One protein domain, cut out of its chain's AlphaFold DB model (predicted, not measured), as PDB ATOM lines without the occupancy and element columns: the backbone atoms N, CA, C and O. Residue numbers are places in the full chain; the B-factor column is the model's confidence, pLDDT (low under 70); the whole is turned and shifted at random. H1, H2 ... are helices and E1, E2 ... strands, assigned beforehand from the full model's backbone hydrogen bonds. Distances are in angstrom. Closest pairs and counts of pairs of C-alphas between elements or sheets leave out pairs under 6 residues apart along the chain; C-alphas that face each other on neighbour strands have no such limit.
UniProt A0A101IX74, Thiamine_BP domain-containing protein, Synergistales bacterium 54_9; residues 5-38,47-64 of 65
ATOM      1  N   VAL A   5     149.801 189.038 139.391       96.25
ATOM      2  CA  VAL A   5     149.760 188.004 138.358       96.25
ATOM      3  C   VAL A   5     151.200 187.753 137.934       96.25
ATOM      4  O   VAL A   5     151.905 188.695 137.573       96.25
ATOM      5  N   ALA A   6     151.636 186.503 138.007       95.62
ATOM      6  CA  ALA A   6     152.968 186.073 137.608       95.62
ATOM      7  C   ALA A   6     152.871 184.893 136.640       95.62
ATOM      8  O   ALA A   6     151.963 184.071 136.741       95.62
ATOM      9  N   GLU A   7     153.826 184.798 135.725       96.25
ATOM     10  CA  GLU A   7     154.030 183.627 134.878       96.25
ATOM     11  C   GLU A   7     155.354 182.976 135.279       96.25
ATOM     12  O   GLU A   7     156.372 183.660 135.405       96.25
ATOM     13  N   VAL A   8     155.332 181.664 135.521       94.75
ATOM     14  CA  VAL A   8     156.519 180.892 135.892       94.75
ATOM     15  C   VAL A   8     156.794 179.799 134.867       94.75
ATOM     16  O   VAL A   8     155.893 179.080 134.429       94.75
ATOM     17  N   ILE A   9     158.071 179.667 134.509       94.50
ATOM     18  CA  ILE A   9     158.584 178.646 133.599       94.50
ATOM     19  C   ILE A   9     159.743 177.958 134.315       94.50
ATOM     20  O   ILE A   9     160.767 178.582 134.585       94.50
ATOM     21  N   ILE A  10     159.573 176.677 134.648       91.38
ATOM     22  CA  ILE A  10     160.599 175.880 135.327       91.38
ATOM     23  C   ILE A  10     161.117 174.842 134.342       91.38
ATOM     24  O   ILE A  10     160.379 173.958 133.907       91.38
ATOM     25  N   VAL A  11     162.393 174.969 133.984       89.88
ATOM     26  CA  VAL A  11     163.060 174.084 133.029       89.88
ATOM     27  C   VAL A  11     164.079 173.237 133.789       89.88
ATOM     28  O   VAL A  11     165.066 173.789 134.283       89.88
ATOM     29  N   PRO A  12     163.868 171.916 133.913       88.25
ATOM     30  CA  PRO A  12     164.850 171.046 134.533       88.25
ATOM     31  C   PRO A  12     166.027 170.824 133.578       88.25
ATOM     32  O   PRO A  12     165.852 170.636 132.372       88.25
ATOM     33  N   TYR A  13     167.236 170.797 134.129       88.00
ATOM     34  CA  TYR A  13     168.455 170.468 133.392       88.00
ATOM     35  C   TYR A  13     168.979 169.096 133.815       88.00
ATOM     36  O   TYR A  13     168.880 168.717 134.978       88.00
ATOM     37  N   GLY A  14     169.563 168.353 132.869       85.00
ATOM     38  CA  GLY A  14     170.207 167.069 133.168       85.00
ATOM     39  C   GLY A  14     169.250 165.888 133.372       85.00
ATOM     40  O   GLY A  14     169.629 164.907 133.998       85.00
ATOM     41  N   THR A  15     168.035 165.940 132.821       82.31
ATOM     42  CA  THR A  15     167.003 164.889 132.960       82.31
ATOM     43  C   THR A  15     167.349 163.560 132.273       82.31
ATOM     44  O   THR A  15     166.653 162.569 132.471       82.31
ATOM     45  N   GLY A  16     168.376 163.521 131.413       84.00
ATOM     46  CA  GLY A  16     168.741 162.336 130.621       84.00
ATOM     47  C   GLY A  16     167.716 161.941 129.546       84.00
ATOM     48  O   GLY A  16     167.939 160.988 128.804       84.00
ATOM     49  N   THR A  17     166.604 162.675 129.433       85.12
ATOM     50  CA  THR A  17     165.520 162.461 128.467       85.12
ATOM     51  C   THR A  17     164.948 163.800 127.992       85.12
ATOM     52  O   THR A  17     164.848 164.730 128.793       85.12
ATOM     53  N   PRO A  18     164.524 163.923 126.718       85.75
ATOM     54  CA  PRO A  18     163.858 165.130 126.225       85.75
ATOM     55  C   PRO A  18     162.425 165.296 126.759       85.75
ATOM     56  O   PRO A  18     161.821 166.348 126.577       85.75
ATOM     57  N   SER A  19     161.847 164.264 127.385       87.75
ATOM     58  CA  SER A  19     160.476 164.320 127.896       87.75
ATOM     59  C   SER A  19     160.405 165.044 129.240       87.75
ATOM     60  O   SER A  19     160.972 164.584 130.229       87.75
ATOM     61  N   LEU A  20     159.657 166.149 129.280       88.62
ATOM     62  CA  LEU A  20     159.458 166.976 130.477       88.62
ATOM     63  C   LEU A  20     158.082 166.785 131.130       88.62
ATOM     64  O   LEU A  20     157.831 167.323 132.206       88.62
ATOM     65  N   SER A  21     157.182 166.007 130.522       88.56
ATOM     66  CA  SER A  21     155.771 165.942 130.933       88.56
ATOM     67  C   SER A  21     155.574 165.488 132.381       88.56
ATOM     68  O   SER A  21     154.689 165.990 133.066       88.56
ATOM     69  N   ARG A  22     156.409 164.555 132.864       89.06
ATOM     70  CA  ARG A  22     156.353 164.088 134.257       89.06
ATOM     71  C   ARG A  22     156.757 165.194 135.233       89.06
ATOM     72  O   ARG A  22     156.031 165.447 136.184       89.06
ATOM     73  N   TYR A  23     157.856 165.882 134.936       91.12
ATOM     74  CA  TYR A  23     158.352 166.993 135.742       91.12
ATOM     75  C   TYR A  23     157.320 168.124 135.835       91.12
ATOM     76  O   TYR A  23     156.982 168.579 136.923       91.12
ATOM     77  N   VAL A  24     156.743 168.515 134.694       91.50
ATOM     78  CA  VAL A  24     155.697 169.548 134.640       91.50
ATOM     79  C   VAL A  24     154.459 169.132 135.442       91.50
ATOM     80  O   VAL A  24     153.883 169.957 136.147       91.50
ATOM     81  N   ALA A  25     154.058 167.857 135.395       91.88
ATOM     82  CA  ALA A  25     152.928 167.362 136.181       91.88
ATOM     83  C   ALA A  25     153.182 167.420 137.698       91.88
ATOM     84  O   ALA A  25     152.258 167.696 138.467       91.88
ATOM     85  N   ASP A  26     154.419 167.173 138.134       93.00
ATOM     86  CA  ASP A  26     154.799 167.241 139.546       93.00
ATOM     87  C   ASP A  26     154.879 168.694 140.039       93.00
ATOM     88  O   ASP A  26     154.318 169.009 141.091       93.00
ATOM     89  N   VAL A  27     155.438 169.597 139.227       94.12
ATOM     90  CA  VAL A  27     155.404 171.053 139.449       94.12
ATOM     91  C   VAL A  27     153.967 171.564 139.578       94.12
ATOM     92  O   VAL A  27     153.634 172.243 140.549       94.12
ATOM     93  N   GLU A  28     153.083 171.195 138.650       92.50
ATOM     94  CA  GLU A  28     151.683 171.631 138.667       92.50
ATOM     95  C   GLU A  28     150.942 171.130 139.917       92.50
ATOM     96  O   GLU A  28     150.102 171.840 140.474       92.50
ATOM     97  N   ARG A  29     151.262 169.923 140.406       93.94
ATOM     98  CA  ARG A  29     150.691 169.393 141.653       93.94
ATOM     99  C   ARG A  29     151.113 170.221 142.866       93.94
ATOM    100  O   ARG A  29     150.275 170.472 143.730       93.94
ATOM    101  N   VAL A  30     152.373 170.655 142.923       94.94
ATOM    102  CA  VAL A  30     152.859 171.545 143.988       94.94
ATOM    103  C   VAL A  30     152.155 172.892 143.913       94.94
ATOM    104  O   VAL A  30     151.598 173.324 144.918       94.94
ATOM    105  N   LEU A  31     152.083 173.518 142.736       93.75
ATOM    106  CA  LEU A  31     151.432 174.822 142.568       93.75
ATOM    107  C   LEU A  31     149.946 174.789 142.966       93.75
ATOM    108  O   LEU A  31     149.478 175.694 143.653       93.75
ATOM    109  N   LYS A  32     149.223 173.710 142.635       92.56
ATOM    110  CA  LYS A  32     147.819 173.499 143.041       92.56
ATOM    111  C   LYS A  32     147.607 173.279 144.540       92.56
ATOM    112  O   LYS A  32     146.470 173.359 144.995       92.56
ATOM    113  N   SER A  33     148.657 172.970 145.301       94.50
ATOM    114  CA  SER A  33     148.557 172.830 146.761       94.50
ATOM    115  C   SER A  33     148.482 174.181 147.485       94.50
ATOM    116  O   SER A  33     148.064 174.237 148.640       94.50
ATOM    117  N   TYR A  34     148.837 175.275 146.800       93.62
ATOM    118  CA  TYR A  34     148.742 176.633 147.324       93.62
ATOM    119  C   TYR A  34     147.349 177.212 147.079       93.62
ATOM    120  O   TYR A  34     146.691 176.908 146.086       93.62
ATOM    121  N   ASN A  35     146.916 178.119 147.958       91.25
ATOM    122  CA  ASN A  35     145.661 178.860 147.799       91.25
ATOM    123  C   ASN A  35     145.806 180.002 146.767       91.25
ATOM    124  O   ASN A  35     145.595 181.174 147.076       91.25
ATOM    125  N   LEU A  36     146.226 179.652 145.551       94.56
ATOM    126  CA  LEU A  36     146.442 180.545 144.417       94.56
ATOM    127  C   LEU A  36     145.537 180.135 143.262       94.56
ATOM    128  O   LEU A  36     145.207 178.962 143.087       94.56
ATOM    129  N   LYS A  37     145.170 181.097 142.417       94.69
ATOM    130  CA  LYS A  37     144.530 180.775 141.145       94.69
ATOM    131  C   LYS A  37     145.623 180.420 140.142       94.69
ATOM    132  O   LYS A  37     146.431 181.277 139.791       94.69
ATOM    133  N   THR A  38     145.648 179.160 139.711       95.88
ATOM    134  CA  THR A  38     146.645 178.647 138.764       95.88
ATOM    135  C   THR A  38     146.026 178.375 137.394       95.88
ATOM    136  O   THR A  38     144.868 177.965 137.283       95.88
ATOM    137  N   LEU A  47     150.085 182.264 137.760       96.44
ATOM    138  CA  LEU A  47     149.736 182.316 139.177       96.44
ATOM    139  C   LEU A  47     149.138 183.687 139.507       96.44
ATOM    140  O   LEU A  47     149.744 184.717 139.216       96.44
ATOM    141  N   GLU A  48     147.968 183.712 140.141       96.38
ATOM    142  CA  GLU A  48     147.316 184.936 140.615       96.38
ATOM    143  C   GLU A  48     147.025 184.834 142.122       96.38
ATOM    144  O   GLU A  48     146.366 183.893 142.577       96.38
ATOM    145  N   GLY A  49     147.492 185.818 142.898       95.25
ATOM    146  CA  GLY A  49     147.273 185.879 144.346       95.25
ATOM    147  C   GLY A  49     148.117 186.937 145.058       95.25
ATOM    148  O   GLY A  49     148.553 187.913 144.447       95.25
ATOM    149  N   ASP A  50     148.313 186.759 146.364       95.12
ATOM    150  CA  ASP A  50     149.208 187.596 147.168       95.12
ATOM    151  C   ASP A  50     150.676 187.344 146.797       95.12
ATOM    152  O   ASP A  50     151.063 186.208 146.516       95.12
ATOM    153  N   LEU A  51     151.500 188.399 146.819       94.56
ATOM    154  CA  LEU A  51     152.908 188.333 146.409       94.56
ATOM    155  C   LEU A  51     153.683 187.244 147.165       94.56
ATOM    156  O   LEU A  51     154.348 186.427 146.533       94.56
ATOM    157  N   ASP A  52     153.560 187.206 148.492       94.75
ATOM    158  CA  ASP A  52     154.269 186.231 149.329       94.75
ATOM    159  C   ASP A  52     153.856 184.794 148.986       94.75
ATOM    160  O   ASP A  52     154.704 183.926 148.795       94.75
ATOM    161  N   SER A  53     152.553 184.556 148.802       94.62
ATOM    162  CA  SER A  53     152.021 183.249 148.407       94.62
ATOM    163  C   SER A  53     152.547 182.802 147.041       94.62
ATOM    164  O   SER A  53     152.897 181.635 146.875       94.62
ATOM    165  N   VAL A  54     152.626 183.715 146.066       95.88
ATOM    166  CA  VAL A  54     153.182 183.431 144.732       95.88
ATOM    167  C   VAL A  54     154.664 183.062 144.829       95.88
ATOM    168  O   VAL A  54     155.082 182.069 144.237       95.88
ATOM    169  N   LEU A  55     155.459 183.817 145.592       95.69
ATOM    170  CA  LEU A  55     156.894 183.557 145.746       95.69
ATOM    171  C   LEU A  55     157.171 182.227 146.464       95.69
ATOM    172  O   LEU A  55     158.038 181.467 146.027       95.69
ATOM    173  N   GLU A  56     156.411 181.909 147.513       96.25
ATOM    174  CA  GLU A  56     156.511 180.623 148.214       96.25
ATOM    175  C   GLU A  56     156.128 179.445 147.307       96.25
ATOM    176  O   GLU A  56     156.825 178.426 147.291       96.25
ATOM    177  N   ALA A  57     155.080 179.592 146.488       95.81
ATOM    178  CA  ALA A  57     154.682 178.572 145.519       95.81
ATOM    179  C   ALA A  57     155.768 178.312 144.465       95.81
ATOM    180  O   ALA A  57     156.085 177.158 144.173       95.81
ATOM    181  N   VAL A  58     156.386 179.372 143.930       95.44
ATOM    182  CA  VAL A  58     157.493 179.264 142.964       95.44
ATOM    183  C   VAL A  58     158.705 178.571 143.590       95.44
ATOM    184  O   VAL A  58     159.304 177.693 142.968       95.44
ATOM    185  N   LYS A  59     159.050 178.917 144.833       95.69
ATOM    186  CA  LYS A  59     160.161 178.294 145.561       95.69
ATOM    187  C   LYS A  59     159.935 176.796 145.777       95.69
ATOM    188  O   LYS A  59     160.849 176.012 145.534       95.69
ATOM    189  N   ALA A  60     158.736 176.394 146.195       95.00
ATOM    190  CA  ALA A  60     158.404 174.981 146.369       95.00
ATOM    191  C   ALA A  60     158.383 174.223 145.038       95.00
ATOM    192  O   ALA A  60     158.911 173.118 144.956       95.00
ATOM    193  N   ALA A  61     157.841 174.832 143.982       93.94
ATOM    194  CA  ALA A  61     157.846 174.252 142.645       93.94
ATOM    195  C   ALA A  61     159.272 174.029 142.104       93.94
ATOM    196  O   ALA A  61     159.529 173.020 141.455       93.94
ATOM    197  N   HIS A  62     160.221 174.919 142.414       92.25
ATOM    198  CA  HIS A  62     161.629 174.756 142.034       92.25
ATOM    199  C   HIS A  62     162.334 173.587 142.749       92.25
ATOM    200  O   HIS A  62     163.302 173.044 142.224       92.25
ATOM    201  N   GLN A  63     161.862 173.181 143.931       91.38
ATOM    202  CA  GLN A  63     162.432 172.061 144.694       91.38
ATOM    203  C   GLN A  63     161.902 170.688 144.247       91.38
ATOM    204  O   GLN A  63     162.251 169.667 144.839       91.38
ATOM    205  N   VAL A  64     161.045 170.648 143.222       87.44
ATOM    206  CA  VAL A  64     160.593 169.400 142.598       87.44
ATOM    207  C   VAL A  64     161.743 168.800 141.783       87.44
ATOM    208  O   VAL A  64     162.391 169.510 141.009       87.44
TER     209      VAL A  64
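This is residues 5 to 38 and 47 to 64 of the 65 residues of the protein "Thiamine_BP domain-containing protein" of Synergistales bacterium 54_9 (UniProt A0A101IX74). Two helices, H1 and H2, lie side by side and run opposite ways, and H2 packs on a small ribbon of two strands, E1 and E2. Between E1 and H1 the long link of residues 9 to 20 loops out to one end of the longest axis, with the turn from E2 into H2 at the other end. The printed part has 52 residues with two named strands and two named helices in the order E1, H1, E2, H2; the sheet, E1 - E2, is antiparallel and the class is mixed, helices and strands. The whole is only just compact, close to loose, with a radius of gyration of the C-alphas of 11.5 A, and it spans 36 by 16 by 15 A.

E1, residues 5 to 8, is the antiparallel neighbour of E2, residues 47 to 49, at 147 degrees between directions. N 6 and O 47 are 2.9 A apart and N 47 and O 6 2.8 A, both within hydrogen-bond range. Residues 37 to 38 also pair, antiparallel, with residues 47 to 48 of E2. H1, residues 21 to 31, touches H2, residues 51 to 62, and H2 touches H1 with its residues 57 to 62 alone; the closest C-alphas of the two, those of Val 27 and Ala 61, are 5.1 A apart. Their lines stand at a shallow tilt of 32 degrees, opposite ways. The closest C-alphas of E1 and H2, of Val 8 and Val 58, are 7.3 A apart; those of E2 and H2, of Leu 47 and Val 54, 6.6 A. In H1 and H2 every O i to N i+4 pair is within hydrogen-bond range.

E1 begins at C-alpha 5 (149.760, 188.004, 138.358) and is 10.1 A long. H1 begins at C-alpha 21 (155.771, 165.942, 130.933) and is 15.3 A long. E2 is 6.7 A long. H2, 16.7 A long, ends at C-alpha 62 (161.629, 174.756, 142.034).

The two C-alphas farthest apart, of Gly 16 and Asp 50, are 36.0 A apart. Residues 39 to 46 are not printed, and C-alphas 38 and 47 are 4.8 A apart across this cut, in the link from H1 to E2. The link from E1 to H1 is long, with 12 residues, and that from E2 to H2 is tight. Mean pLDDT of the printed part of this model is 92.4, and no printed residue is under 70.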